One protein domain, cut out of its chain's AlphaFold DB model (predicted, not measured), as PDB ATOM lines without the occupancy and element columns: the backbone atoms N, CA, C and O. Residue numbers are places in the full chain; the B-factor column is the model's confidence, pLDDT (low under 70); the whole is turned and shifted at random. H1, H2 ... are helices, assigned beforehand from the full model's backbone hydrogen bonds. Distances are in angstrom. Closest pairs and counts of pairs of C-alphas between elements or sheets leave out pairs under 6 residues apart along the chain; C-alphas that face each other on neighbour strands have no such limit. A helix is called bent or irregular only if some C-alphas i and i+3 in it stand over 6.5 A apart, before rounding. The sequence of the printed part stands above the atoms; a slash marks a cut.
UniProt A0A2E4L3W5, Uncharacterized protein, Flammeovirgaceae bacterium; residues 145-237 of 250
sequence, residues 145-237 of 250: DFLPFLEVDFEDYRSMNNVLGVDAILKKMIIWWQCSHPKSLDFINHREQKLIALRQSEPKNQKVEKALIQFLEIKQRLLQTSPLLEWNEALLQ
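This is residues 145 to 237 of the 250 residues of an uncharacterized protein of Flammeovirgaceae bacterium (UniProt A0A2E4L3W5). A long helical hairpin of H4 and H5 sticks out at its turn, residues 201 to 206, and H3 packs on its other end, making a small three-helix bundle there. The short helices H1 and H2 pack on H3 on the side away from the hairpin, and the last helix, H6, comes back to H1. The printed part has 93 residues with six named helices, H1 to H6 in order along the chain, and no named strand; its class is all helix. It is compact, with a radius of gyration of the C-alphas of 13.7 A, and spans 44 by 29 by 19 A.

H1, residues 145 to 149, begins with C-alpha 145 at (28.312, -22.381, 18.581). It is irregular: C-alphas 145 and 148 are 7.1 A apart. H2 holds residues 157 to 164. H3, residues 168 to 178, is 14.9 A long from first to last C-alpha. H4, residues 184 to 201, is 26.0 A long and ends with C-alpha 201 at (-5.275, -21.016, 34.304). H5, residues 206 to 223, is 25.8 A long. H6, residues 233 to 236, ends with C-alpha 236 at (28.941, -15.472, 23.685).

H3 is the hub, touching H1, H2, H4 and H5. H3, H4 and H5 form an up and down bundle, each helix running against the one before it. H4 and H5, a helical hairpin, touch at a shallow tilt of 25 degrees, opposite ways; their closest C-alphas, those of Leu 195 and Leu 212, are 5.7 A apart. H3 and H4, also a helical hairpin, touch through residues 184 to 188 of H4 alone, with the closest C-alphas, Trp 176 and Ser 184, 5.3 A apart. Their tilt of 34 degrees, opposite ways, is shallow, only just short of steep. H5 touches H3 with residues 215 to 222 alone, at a shallow tilt of 11 degrees, the same way; the closest C-alphas are those of Trp 177 and Leu 222, 7.1 A apart. H2 touches H3 at a steep tilt of 60 degrees, the same way, the closest C-alphas being those of Asn 161 and Ala 168 at 5.4 A. H1 only just touches H3, with 3 pairs of C-alphas within 8 A, the closest those of Leu 147 and Trp 176 at 7.6 A. H1 touches H6, where the closest C-alphas, Pro 148 and Leu 236, are 4.3 A apart. H5 and H6 are apart. In H2, H3, H4 and H5 every O i to N i+4 pair is within hydrogen-bond range; in H1 it is 0 of 1, with 1 of 2 O i to N i+3 pairs within range, and H6 is too short for an O i to N i+4 pair.

The outline is only just elongated, and the two C-alphas farthest apart, those of Lys 204 and Ala 234, are 44.7 A apart. The printed part has no cut and no long link. Its mean pLDDT is 92.4, and no printed residue is under 70.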
ATOM      1  N   ASP A 145      28.481 -23.260  19.748       93.62
ATOM      2  CA  ASP A 145      28.312 -22.381  18.581       93.62
ATOM      3  C   ASP A 145      26.921 -21.725  18.533       93.62
ATOM      4  O   ASP A 145      26.727 -20.726  17.842       93.62
ATOM      5  N   PHE A 146      25.951 -22.261  19.284       93.12
ATOM      6  CA  PHE A 146      24.626 -21.665  19.425       93.12
ATOM      7  C   PHE A 146      24.566 -20.544  20.468       93.12
ATOM      8  O   PHE A 146      23.695 -19.687  20.348       93.12
ATOM      9  N   LEU A 147      25.447 -20.524  21.478       93.50
ATOM     10  CA  LEU A 147      25.331 -19.622  22.636       93.50
ATOM     11  C   LEU A 147      25.189 -18.134  22.278       93.50
ATOM     12  O   LEU A 147      24.297 -17.511  22.858       93.50
ATOM     13  N   PRO A 148      25.932 -17.569  21.300       91.94
ATOM     14  CA  PRO A 148      25.772 -16.164  20.910       91.94
ATOM     15  C   PRO A 148      24.340 -15.786  20.505       91.94
ATOM     16  O   PRO A 148      23.948 -14.627  20.591       91.94
ATOM     17  N   PHE A 149      23.548 -16.764  20.064       90.38
ATOM     18  CA  PHE A 149      22.190 -16.578  19.555       90.38
ATOM     19  C   PHE A 149      21.105 -16.879  20.594       90.38
ATOM     20  O   PHE A 149      19.920 -16.691  20.326       90.38
ATOM     21  N   LEU A 150      21.484 -17.385  21.770       90.56
ATOM     22  CA  LEU A 150      20.541 -17.801  22.810       90.56
ATOM     23  C   LEU A 150      20.396 -16.781  23.934       90.56
ATOM     24  O   LEU A 150      19.546 -16.983  24.798       90.56
ATOM     25  N   GLU A 151      21.130 -15.669  23.894       88.69
ATOM     26  CA  GLU A 151      21.033 -14.591  24.889       88.69
ATOM     27  C   GLU A 151      19.763 -13.733  24.776       88.69
ATOM     28  O   GLU A 151      19.558 -12.837  25.592       88.69
ATOM     29  N   VAL A 152      18.879 -14.034  23.818       81.44
ATOM     30  CA  VAL A 152      17.549 -13.418  23.719       81.44
ATOM     31  C   VAL A 152      16.698 -13.686  24.966       81.44
ATOM     32  O   VAL A 152      16.898 -14.679  25.687       81.44
ATOM     33  N   ASP A 153      15.704 -12.823  25.186       77.62
ATOM     34  CA  ASP A 153      14.752 -12.941  26.289       77.62
ATOM     35  C   ASP A 153      14.143 -14.346  26.373       77.62
ATOM     36  O   ASP A 153      13.903 -15.029  25.373       77.62
ATOM     37  N   PHE A 154      13.857 -14.799  27.597       77.75
ATOM     38  CA  PHE A 154      13.343 -16.152  27.859       77.75
ATOM     39  C   PHE A 154      12.025 -16.451  27.130       77.75
ATOM     40  O   PHE A 154      11.675 -17.617  26.928       77.75
ATOM     41  N   GLU A 155      11.301 -15.404  26.741       71.94
ATOM     42  CA  GLU A 155      10.002 -15.485  26.085       71.94
ATOM     43  C   GLU A 155      10.054 -15.314  24.567       71.94
ATOM     44  O   GLU A 155       9.033 -15.536  23.912       71.94
ATOM     45  N   ASP A 156      11.210 -14.979  23.991       80.12
ATOM     46  CA  ASP A 156      11.324 -14.730  22.557       80.12
ATOM     47  C   ASP A 156      11.439 -16.033  21.750       80.12
ATOM     48  O   ASP A 156      12.461 -16.396  21.165       80.12
ATOM     49  N   TYR A 157      10.342 -16.791  21.756       76.62
ATOM     50  CA  TYR A 157      10.218 -18.057  21.041       76.62
ATOM     51  C   TYR A 157      10.433 -17.894  19.537       76.62
ATOM     52  O   TYR A 157      10.857 -18.843  18.880       76.62
ATOM     53  N   ARG A 158      10.110 -16.723  18.978       79.44
ATOM     54  CA  ARG A 158      10.178 -16.487  17.539       79.44
ATOM     55  C   ARG A 158      11.633 -16.419  17.100       79.44
ATOM     56  O   ARG A 158      12.018 -17.166  16.204       79.44
ATOM     57  N   SER A 159      12.427 -15.618  17.795       81.25
ATOM     58  CA  SER A 159      13.860 -15.474  17.549       81.25
ATOM     59  C   SER A 159      14.599 -16.779  17.838       81.25
ATOM     60  O   SER A 159      15.412 -17.236  17.040       81.25
ATOM     61  N   MET A 160      14.219 -17.500  18.899       83.88
ATOM     62  CA  MET A 160      14.788 -18.824  19.178       83.88
ATOM     63  C   MET A 160      14.449 -19.869  18.105       83.88
ATOM     64  O   MET A 160      15.308 -20.670  17.739       83.88
ATOM     65  N   ASN A 161      13.226 -19.874  17.564       84.94
ATOM     66  CA  ASN A 161      12.847 -20.787  16.481       84.94
ATOM     67  C   ASN A 161      13.617 -20.494  15.184       84.94
ATOM     68  O   ASN A 161      13.903 -21.429  14.436       84.94
ATOM     69  N   ASN A 162      13.995 -19.234  14.943       82.69
ATOM     70  CA  ASN A 162      14.852 -18.849  13.818       82.69
ATOM     71  C   ASN A 162      16.280 -19.418  13.929       82.69
ATOM     72  O   ASN A 162      16.974 -19.510  12.921       82.69
ATOM     73  N   VAL A 163      16.700 -19.834  15.130       83.75
ATOM     74  CA  VAL A 163      18.031 -20.402  15.404       83.75
ATOM     75  C   VAL A 163      17.979 -21.926  15.540       83.75
ATOM     76  O   VAL A 163      18.780 -22.634  14.938       83.75
ATOM     77  N   LEU A 164      17.055 -22.444  16.355       85.69
ATOM     78  CA  LEU A 164      17.034 -23.840  16.820       85.69
ATOM     79  C   LEU A 164      15.911 -24.687  16.193       85.69
ATOM     80  O   LEU A 164      15.859 -25.907  16.402       85.69
ATOM     81  N   GLY A 165      15.006 -24.058  15.436       85.19
ATOM     82  CA  GLY A 165      13.853 -24.709  14.820       85.19
ATOM     83  C   GLY A 165      12.821 -25.196  15.839       85.19
ATOM     84  O   GLY A 165      12.531 -24.531  16.828       85.19
ATOM     85  N   VAL A 166      12.238 -26.371  15.588       84.56
ATOM     86  CA  VAL A 166      11.244 -26.990  16.483       84.56
ATOM     87  C   VAL A 166      11.860 -27.262  17.861       84.56
ATOM     88  O   VAL A 166      13.045 -27.579  17.955       84.56
ATOM     89  N   ASP A 167      11.059 -27.135  18.920       88.75
ATOM     90  CA  ASP A 167      11.466 -27.327  20.319       88.75
ATOM     91  C   ASP A 167      12.555 -26.362  20.816       88.75
ATOM     92  O   ASP A 167      13.266 -26.666  21.775       88.75
ATOM     93  N   ALA A 168      12.671 -25.168  20.220       89.81
ATOM     94  CA  ALA A 168      13.736 -24.209  20.525       89.81
ATOM     95  C   ALA A 168      13.905 -23.894  22.023       89.81
ATOM     96  O   ALA A 168      15.030 -23.793  22.501       89.81
ATOM     97  N   ILE A 169      12.812 -23.808  22.791       91.38
ATOM     98  CA  ILE A 169      12.857 -23.585  24.250       91.38
ATOM     99  C   ILE A 169      13.551 -24.742  24.980       91.38
ATOM    100  O   ILE A 169      14.397 -24.517  25.846       91.38
ATOM    101  N   LEU A 170      13.198 -25.982  24.635       93.69
ATOM    102  CA  LEU A 170      13.784 -27.177  25.245       93.69
ATOM    103  C   LEU A 170      15.244 -27.328  24.811       93.69
ATOM    104  O   LEU A 170      16.107 -27.617  25.634       93.69
ATOM    105  N   LYS A 171      15.537 -27.044  23.540       93.50
ATOM    106  CA  LYS A 171      16.900 -27.017  23.004       93.50
ATOM    107  C   LYS A 171      17.767 -25.968  23.699       93.50
ATOM    108  O   LYS A 171      18.865 -26.309  24.114       93.50
ATOM    109  N   LYS A 172      17.269 -24.742  23.914       93.94
ATOM    110  CA  LYS A 172      17.966 -23.703  24.694       93.94
ATOM    111  C   LYS A 172      18.263 -24.181  26.109       93.94
ATOM    112  O   LYS A 172      19.400 -24.067  26.544       93.94
ATOM    113  N   MET A 173      17.275 -24.772  26.791       95.19
ATOM    114  CA  MET A 173      17.460 -25.347  28.129       95.19
ATOM    115  C   MET A 173      18.613 -26.357  28.161       95.19
ATOM    116  O   MET A 173      19.478 -26.282  29.029       95.19
ATOM    117  N   ILE A 174      18.625 -27.287  27.203       95.81
ATOM    118  CA  ILE A 174      19.652 -28.324  27.100       95.81
ATOM    119  C   ILE A 174      21.009 -27.696  26.772       95.81
ATOM    120  O   ILE A 174      21.979 -27.986  27.457       95.81
ATOM    121  N   ILE A 175      21.093 -26.816  25.772       95.75
ATOM    122  CA  ILE A 175      22.349 -26.168  25.361       95.75
ATOM    123  C   ILE A 175      22.954 -25.376  26.521       95.75
ATOM    124  O   ILE A 175      24.132 -25.546  26.825       95.75
ATOM    125  N   TRP A 176      22.152 -24.555  27.201       96.31
ATOM    126  CA  TRP A 176      22.597 -23.785  28.360       96.31
ATOM    127  C   TRP A 176      23.085 -24.680  29.494       96.31
ATOM    128  O   TRP A 176      24.156 -24.421  30.037       96.31
ATOM    129  N   TRP A 177      22.363 -25.761  29.798       97.12
ATOM    130  CA  TRP A 177      22.801 -26.734  30.796       97.12
ATOM    131  C   TRP A 177      24.135 -27.380  30.413       97.12
ATOM    132  O   TRP A 177      25.076 -27.385  31.202       97.12
ATOM    133  N   GLN A 178      24.241 -27.882  29.181       95.69
ATOM    134  CA  GLN A 178      25.433 -28.579  28.699       95.69
ATOM    135  C   GLN A 178      26.659 -27.664  28.574       95.69
ATOM    136  O   GLN A 178      27.781 -28.159  28.632       95.69
ATOM    137  N   CYS A 179      26.457 -26.351  28.442       96.44
ATOM    138  CA  CYS A 179      27.524 -25.349  28.405       96.44
ATOM    139  C   CYS A 179      27.802 -24.682  29.763       96.44
ATOM    140  O   CYS A 179      28.462 -23.645  29.804       96.44
ATOM    141  N   SER A 180      27.258 -25.221  30.862       96.69
ATOM    142  CA  SER A 180      27.367 -24.634  32.206       96.69
ATOM    143  C   SER A 180      26.949 -23.156  32.265       96.69
ATOM    144  O   SER A 180      27.504 -22.375  33.035       96.69
ATOM    145  N   HIS A 181      25.984 -22.740  31.440       97.25
ATOM    146  CA  HIS A 181      25.605 -21.336  31.316       97.25
ATOM    147  C   HIS A 181      25.082 -20.789  32.660       97.25
ATOM    148  O   HIS A 181      24.184 -21.402  33.250       97.25
ATOM    149  N   PRO A 182      25.544 -19.617  33.141       96.56
ATOM    150  CA  PRO A 182      25.201 -19.108  34.473       96.56
ATOM    151  C   PRO A 182      23.697 -18.862  34.653       96.56
ATOM    152  O   PRO A 182      23.167 -19.028  35.745       96.56
ATOM    153  N   LYS A 183      22.981 -18.538  33.567       95.56
ATOM    154  CA  LYS A 183      21.519 -18.337  33.572       95.56
ATOM    155  C   LYS A 183      20.704 -19.632  33.415       95.56
ATOM    156  O   LYS A 183      19.479 -19.567  33.325       95.56
ATOM    157  N   SER A 184      21.341 -20.807  33.336       95.56
ATOM    158  CA  SER A 184      20.645 -22.069  33.032       95.56
ATOM    159  C   SER A 184      19.588 -22.424  34.078       95.56
ATOM    160  O   SER A 184      18.467 -22.778  33.715       95.56
ATOM    161  N   LEU A 185      19.923 -22.345  35.369       95.56
ATOM    162  CA  LEU A 185      18.985 -22.691  36.442       95.56
ATOM    163  C   LEU A 185      17.833 -21.689  36.538       95.56
ATOM    164  O   LEU A 185      16.679 -22.100  36.662       95.56
ATOM    165  N   ASP A 186      18.125 -20.397  36.406       96.19
ATOM    166  CA  ASP A 186      17.105 -19.347  36.414       96.19
ATOM    167  C   ASP A 186      16.116 -19.522  35.258       96.19
ATOM    168  O   ASP A 186      14.904 -19.435  35.460       96.19
ATOM    169  N   PHE A 187      16.609 -19.860  34.063       95.25
ATOM    170  CA  PHE A 187      15.768 -20.174  32.910       95.25
ATOM    171  C   PHE A 187      14.852 -21.375  33.162       95.25
ATOM    172  O   PHE A 187      13.650 -21.305  32.891       95.25
ATOM    173  N   ILE A 188      15.403 -22.466  33.707       95.81
ATOM    174  CA  ILE A 188      14.647 -23.679  34.047       95.81
ATOM    175  C   ILE A 188      13.533 -23.344  35.045       95.81
ATOM    176  O   ILE A 188      12.369 -23.667  34.806       95.81
ATOM    177  N   ASN A 189      13.870 -22.655  36.135       96.12
ATOM    178  CA  ASN A 189      12.918 -22.318  37.191       96.12
ATOM    179  C   ASN A 189      11.822 -21.372  36.683       96.12
ATOM    180  O   ASN A 189      10.639 -21.597  36.941       96.12
ATOM    181  N   HIS A 190      12.194 -20.350  35.908       95.44
ATOM    182  CA  HIS A 190      11.239 -19.426  35.302       95.44
ATOM    183  C   HIS A 190      10.260 -20.157  34.372       95.44
ATOM    184  O   HIS A 190       9.043 -19.965  34.446       95.44
ATOM    185  N   ARG A 191      10.774 -21.042  33.507       94.75
ATOM    186  CA  ARG A 191       9.938 -21.785  32.560       94.75
ATOM    187  C   ARG A 191       8.987 -22.753  33.261       94.75
ATOM    188  O   ARG A 191       7.830 -22.856  32.852       94.75
ATOM    189  N   GLU A 192       9.452 -23.426  34.308       96.69
ATOM    190  CA  GLU A 192       8.636 -24.316  35.135       96.69
ATOM    191  C   GLU A 192       7.460 -23.570  35.767       96.69
ATOM    192  O   GLU A 192       6.309 -23.966  35.586       96.69
ATOM    193  N   GLN A 193       7.736 -22.450  36.443       96.62
ATOM    194  CA  GLN A 193       6.711 -21.622  37.081       96.62
ATOM    195  C   GLN A 193       5.662 -21.153  36.070       96.62
ATOM    196  O   GLN A 193       4.464 -21.226  36.343       96.62
ATOM    197  N   LYS A 194       6.094 -20.748  34.868       94.81
ATOM    198  CA  LYS A 194       5.186 -20.338  33.790       94.81
ATOM    199  C   LYS A 194       4.283 -21.479  33.323       94.81
ATOM    200  O   LYS A 194       3.084 -21.274  33.156       94.81
ATOM    201  N   LEU A 195       4.828 -22.678  33.112       95.38
ATOM    202  CA  LEU A 195       4.031 -23.836  32.692       95.38
ATOM    203  C   LEU A 195       3.055 -24.290  33.787       95.38
ATOM    204  O   LEU A 195       1.921 -24.643  33.471       95.38
ATOM    205  N   ILE A 196       3.454 -24.221  35.060       97.44
ATOM    206  CA  ILE A 196       2.570 -24.490  36.204       97.44
ATOM    207  C   ILE A 196       1.426 -23.469  36.248       97.44
ATOM    208  O   ILE A 196       0.264 -23.866  36.331       97.44
ATOM    209  N   ALA A 197       1.732 -22.174  36.131       96.94
ATOM    210  CA  ALA A 197       0.724 -21.117  36.121       96.94
ATOM    211  C   ALA A 197      -0.256 -21.272  34.945       96.94
ATOM    212  O   ALA A 197      -1.468 -21.206  35.139       96.94
ATOM    213  N   LEU A 198       0.249 -21.576  33.742       95.75
ATOM    214  CA  LEU A 198      -0.586 -21.849  32.565       95.75
ATOM    215  C   LEU A 198      -1.473 -23.083  32.758       95.75
ATOM    216  O   LEU A 198      -2.634 -23.082  32.360       95.75
ATOM    217  N   ARG A 199      -0.958 -24.149  33.384       96.06
ATOM    218  CA  ARG A 199      -1.746 -25.355  33.676       96.06
ATOM    219  C   ARG A 199      -2.886 -25.055  34.649       96.06
ATOM    220  O   ARG A 199      -3.958 -25.640  34.508       96.06
ATOM    221  N   GLN A 200      -2.657 -24.152  35.605       96.69
ATOM    222  CA  GLN A 200      -3.659 -23.694  36.569       96.69
ATOM    223  C   GLN A 200      -4.720 -22.797  35.920       96.69
ATOM    224  O   GLN A 200      -5.902 -22.966  36.211       96.69
ATOM    225  N   SER A 201      -4.331 -21.885  35.020       96.94
ATOM    226  CA  SER A 201      -5.275 -21.016  34.304       96.94
ATOM    227  C   SER A 201      -6.040 -21.745  33.195       96.94
ATOM    228  O   SER A 201      -7.173 -21.381  32.887       96.94
ATOM    229  N   GLU A 202      -5.455 -22.794  32.610       94.81
ATOM    230  CA  GLU A 202      -6.032 -23.568  31.506       94.81
ATOM    231  C   GLU A 202      -6.106 -25.080  31.817       94.81
ATOM    232  O   GLU A 202      -5.507 -25.915  31.126       94.81
ATOM    233  N   PRO A 203      -6.898 -25.503  32.820       91.25
ATOM    234  CA  PRO A 203      -6.894 -26.878  33.323       91.25
ATOM    235  C   PRO A 203      -7.459 -27.925  32.346       91.25
ATOM    236  O   PRO A 203      -7.359 -29.124  32.599       91.25
ATOM    237  N   LYS A 204      -8.044 -27.516  31.217       94.88
ATOM    238  CA  LYS A 204      -8.526 -28.430  30.166       94.88
ATOM    239  C   LYS A 204      -7.637 -28.438  28.918       94.88
ATOM    240  O   LYS A 204      -7.912 -29.189  27.984       94.88
ATOM    241  N   ASN A 205      -6.581 -27.622  28.880       95.50
ATOM    242  CA  ASN A 205      -5.700 -27.541  27.723       95.50
ATOM    243  C   ASN A 205      -4.662 -28.675  27.743       95.50
ATOM    244  O   ASN A 205      -3.613 -28.584  28.382       95.50
ATOM    245  N   GLN A 206      -4.939 -29.735  26.981       95.81
ATOM    246  CA  GLN A 206      -4.048 -30.894  26.852       95.81
ATOM    247  C   GLN A 206      -2.658 -30.538  26.298       95.81
ATOM    248  O   GLN A 206      -1.696 -31.251  26.572       95.81
ATOM    249  N   LYS A 207      -2.520 -29.455  25.518       95.00
ATOM    250  CA  LYS A 207      -1.209 -29.031  24.995       95.00
ATOM    251  C   LYS A 207      -0.318 -28.496  26.112       95.00
ATOM    252  O   LYS A 207       0.866 -28.812  26.136       95.00
ATOM    253  N   VAL A 208      -0.890 -27.730  27.042       94.44
ATOM    254  CA  VAL A 208      -0.168 -27.192  28.207       94.44
ATOM    255  C   VAL A 208       0.267 -28.321  29.135       94.44
ATOM    256  O   VAL A 208       1.413 -28.349  29.569       94.44
ATOM    257  N   GLU A 209      -0.616 -29.290  29.384       95.94
ATOM    258  CA  GLU A 209      -0.285 -30.482  30.169       95.94
ATOM    259  C   GLU A 209       0.863 -31.285  29.550       95.94
ATOM    260  O   GLU A 209       1.848 -31.561  30.232       95.94
ATOM    261  N   LYS A 210       0.784 -31.588  28.248       95.31
ATOM    262  CA  LYS A 210       1.865 -32.280  27.529       95.31
ATOM    263  C   LYS A 210       3.185 -31.511  27.594       95.31
ATOM    264  O   LYS A 210       4.219 -32.119  27.844       95.31
ATOM    265  N   ALA A 211       3.150 -30.190  27.412       94.06
ATOM    266  CA  ALA A 211       4.347 -29.355  27.474       94.06
ATOM    267  C   ALA A 211       4.977 -29.337  28.877       94.06
ATOM    268  O   ALA A 211       6.199 -29.381  28.991       94.06
ATOM    269  N   LEU A 212       4.162 -29.293  29.939       96.69
ATOM    270  CA  LEU A 212       4.644 -29.363  31.321       96.69
ATOM    271  C   LEU A 212       5.279 -30.724  31.628       96.69
ATOM    272  O   LEU A 212       6.380 -30.756  32.168       96.69
ATOM    273  N   ILE A 213       4.626 -31.828  31.252       96.38
ATOM    274  CA  ILE A 213       5.164 -33.185  31.445       96.38
ATOM    275  C   ILE A 213       6.510 -33.325  30.730       96.38
ATOM    276  O   ILE A 213       7.511 -33.639  31.369       96.38
ATOM    277  N   GLN A 214       6.560 -32.993  29.436       95.19
ATOM    278  CA  GLN A 214       7.787 -33.065  28.642       95.19
ATOM    279  C   GLN A 214       8.905 -32.199  29.243       95.19
ATOM    280  O   GLN A 214      10.055 -32.627  29.326       95.19
ATOM    281  N   PHE A 215       8.578 -30.982  29.687       96.56
ATOM    282  CA  PHE A 215       9.541 -30.090  30.324       96.56
ATOM    283  C   PHE A 215      10.123 -30.696  31.608       96.56
ATOM    284  O   PHE A 215      11.343 -30.707  31.771       96.56
ATOM    285  N   LEU A 216       9.278 -31.225  32.497       97.06
ATOM    286  CA  LEU A 216       9.715 -31.828  33.760       97.06
ATOM    287  C   LEU A 216      10.579 -33.074  33.530       97.06
ATOM    288  O   LEU A 216      11.603 -33.233  34.193       97.06
ATOM    289  N   GLU A 217      10.226 -33.912  32.553       96.19
ATOM    290  CA  GLU A 217      11.018 -35.085  32.167       96.19
ATOM    291  C   GLU A 217      12.409 -34.702  31.642       96.19
ATOM    292  O   GLU A 217      13.403 -35.362  31.954       96.19
ATOM    293  N   ILE A 218      12.515 -33.644  30.831       96.25
ATOM    294  CA  ILE A 218      13.816 -33.164  30.343       96.25
ATOM    295  C   ILE A 218      14.600 -32.510  31.485       96.25
ATOM    296  O   ILE A 218      15.778 -32.816  31.651       96.25
ATOM    297  N   LYS A 219      13.964 -31.665  32.309       96.62
ATOM    298  CA  LYS A 219      14.587 -31.052  33.494       96.62
ATOM    299  C   LYS A 219      15.198 -32.121  34.402       96.62
ATOM    300  O   LYS A 219      16.366 -32.015  34.759       96.62
ATOM    301  N   GLN A 220      14.437 -33.159  34.744       95.56
ATOM    302  CA  GLN A 220      14.916 -34.248  35.594       95.56
ATOM    303  C   GLN A 220      16.130 -34.955  34.984       95.56
ATOM    304  O   GLN A 220      17.098 -35.212  35.696       95.56
ATOM    305  N   ARG A 221      16.104 -35.229  33.673       93.62
ATOM    306  CA  ARG A 221      17.245 -35.823  32.963       93.62
ATOM    307  C   ARG A 221      18.475 -34.927  32.997       93.62
ATOM    308  O   ARG A 221      19.555 -35.414  33.305       93.62
ATOM    309  N   LEU A 222      18.325 -33.628  32.737       94.94
ATOM    310  CA  LEU A 222      19.445 -32.687  32.781       94.94
ATOM    311  C   LEU A 222      20.085 -32.650  34.171       94.94
ATOM    312  O   LEU A 222      21.296 -32.815  34.271       94.94
ATOM    313  N   LEU A 223      19.282 -32.567  35.235       92.50
ATOM    314  CA  LEU A 223      19.768 -32.567  36.623       92.50
ATOM    315  C   LEU A 223      20.525 -33.850  37.023       92.50
ATOM    316  O   LEU A 223      21.233 -33.846  38.025       92.50
ATOM    317  N   GLN A 224      20.383 -34.941  36.263       92.62
ATOM    318  CA  GLN A 224      21.121 -36.197  36.458       92.62
ATOM    319  C   GLN A 224      22.410 -36.280  35.626       92.62
ATOM    320  O   GLN A 224      23.170 -37.237  35.760       92.62
ATOM    321  N   THR A 225      22.660 -35.299  34.760       90.81
ATOM    322  CA  THR A 225      23.842 -35.236  33.893       90.81
ATOM    323  C   THR A 225      24.802 -34.152  34.359       90.81
ATOM    324  O   THR A 225      24.386 -33.124  34.890       90.81
ATOM    325  N   SER A 226      26.096 -34.363  34.130       92.00
ATOM    326  CA  SER A 226      27.085 -33.287  34.242       92.00
ATOM    327  C   SER A 226      27.133 -32.489  32.934       92.00
ATOM    328  O   SER A 226      26.985 -33.104  31.874       92.00
ATOM    329  N   PRO A 227      27.341 -31.161  32.982       94.06
ATOM    330  CA  PRO A 227      27.604 -30.371  31.785       94.06
ATOM    331  C   PRO A 227      28.785 -30.924  30.981       94.06
ATOM    332  O   PRO A 227      29.754 -31.423  31.553       94.06
ATOM    333  N   LEU A 228      28.714 -30.809  29.655       92.38
ATOM    334  CA  LEU A 228      29.793 -31.219  28.752       92.38
ATOM    335  C   LEU A 228      30.931 -30.201  28.668       92.38
ATOM    336  O   LEU A 228      32.062 -30.578  28.369       92.38
ATOM    337  N   LEU A 229      30.627 -28.917  28.860       92.12
ATOM    338  CA  LEU A 229      31.578 -27.822  28.715       92.12
ATOM    339  C   LEU A 229      31.580 -26.957  29.971       92.12
ATOM    340  O   LEU A 229      30.535 -26.695  30.573       92.12
ATOM    341  N   GLU A 230      32.764 -26.472  30.325       94.62
ATOM    342  CA  GLU A 230      32.912 -25.425  31.328       94.62
ATOM    343  C   GLU A 230      32.420 -24.083  30.782       94.62
ATOM    344  O   GLU A 230      32.506 -23.799  29.583       94.62
ATOM    345  N   TRP A 231      31.908 -23.246  31.684       96.00
ATOM    346  CA  TRP A 231      31.451 -21.915  31.318       96.00
ATOM    347  C   TRP A 231      32.615 -21.044  30.848       96.00
ATOM    348  O   TRP A 231      33.632 -20.922  31.530       96.00
ATOM    349  N   ASN A 232      32.422 -20.373  29.715       94.56
ATOM    350  CA  ASN A 232      33.334 -19.355  29.222       94.56
ATOM    351  C   ASN A 232      32.539 -18.252  28.516       94.56
ATOM    352  O   ASN A 232      31.933 -18.483  27.473       94.56
ATOM    353  N   GLU A 233      32.583 -17.037  29.061       94.62
ATOM    354  CA  GLU A 233      31.866 -15.874  28.524       94.62
ATOM    355  C   GLU A 233      32.305 -15.501  27.098       94.62
ATOM    356  O   GLU A 233      31.506 -14.988  26.316       94.62
ATOM    357  N   ALA A 234      33.538 -15.838  26.698       94.06
ATOM    358  CA  ALA A 234      33.999 -15.639  25.324       94.06
ATOM    359  C   ALA A 234      33.181 -16.443  24.297       94.06
ATOM    360  O   ALA A 234      33.147 -16.072  23.127       94.06
ATOM    361  N   LEU A 235      32.481 -17.504  24.723       92.12
ATOM    362  CA  LEU A 235      31.580 -18.280  23.866       92.12
ATOM    363  C   LEU A 235      30.319 -17.506  23.462       92.12
ATOM    364  O   LEU A 235      29.618 -17.944  22.557       92.12
ATOM    365  N   LEU A 236      30.026 -16.367  24.099       93.12
ATOM    366  CA  LEU A 236      28.941 -15.472  23.685       93.12
ATOM    367  C   LEU A 236      29.329 -14.590  22.494       93.12
ATOM    368  O   LEU A 236      28.458 -13.969  21.889       93.12
ATOM    369  N   GLN A 237      30.615 -14.516  22.147       91.81
ATOM    370  CA  GLN A 237      31.067 -13.696  21.031       91.81
ATOM    371  C   GLN A 237      30.749 -14.402  19.706       91.81
ATOM    372  O   GLN A 237      31.279 -15.489  19.449       91.81
TER     373      GLN A 237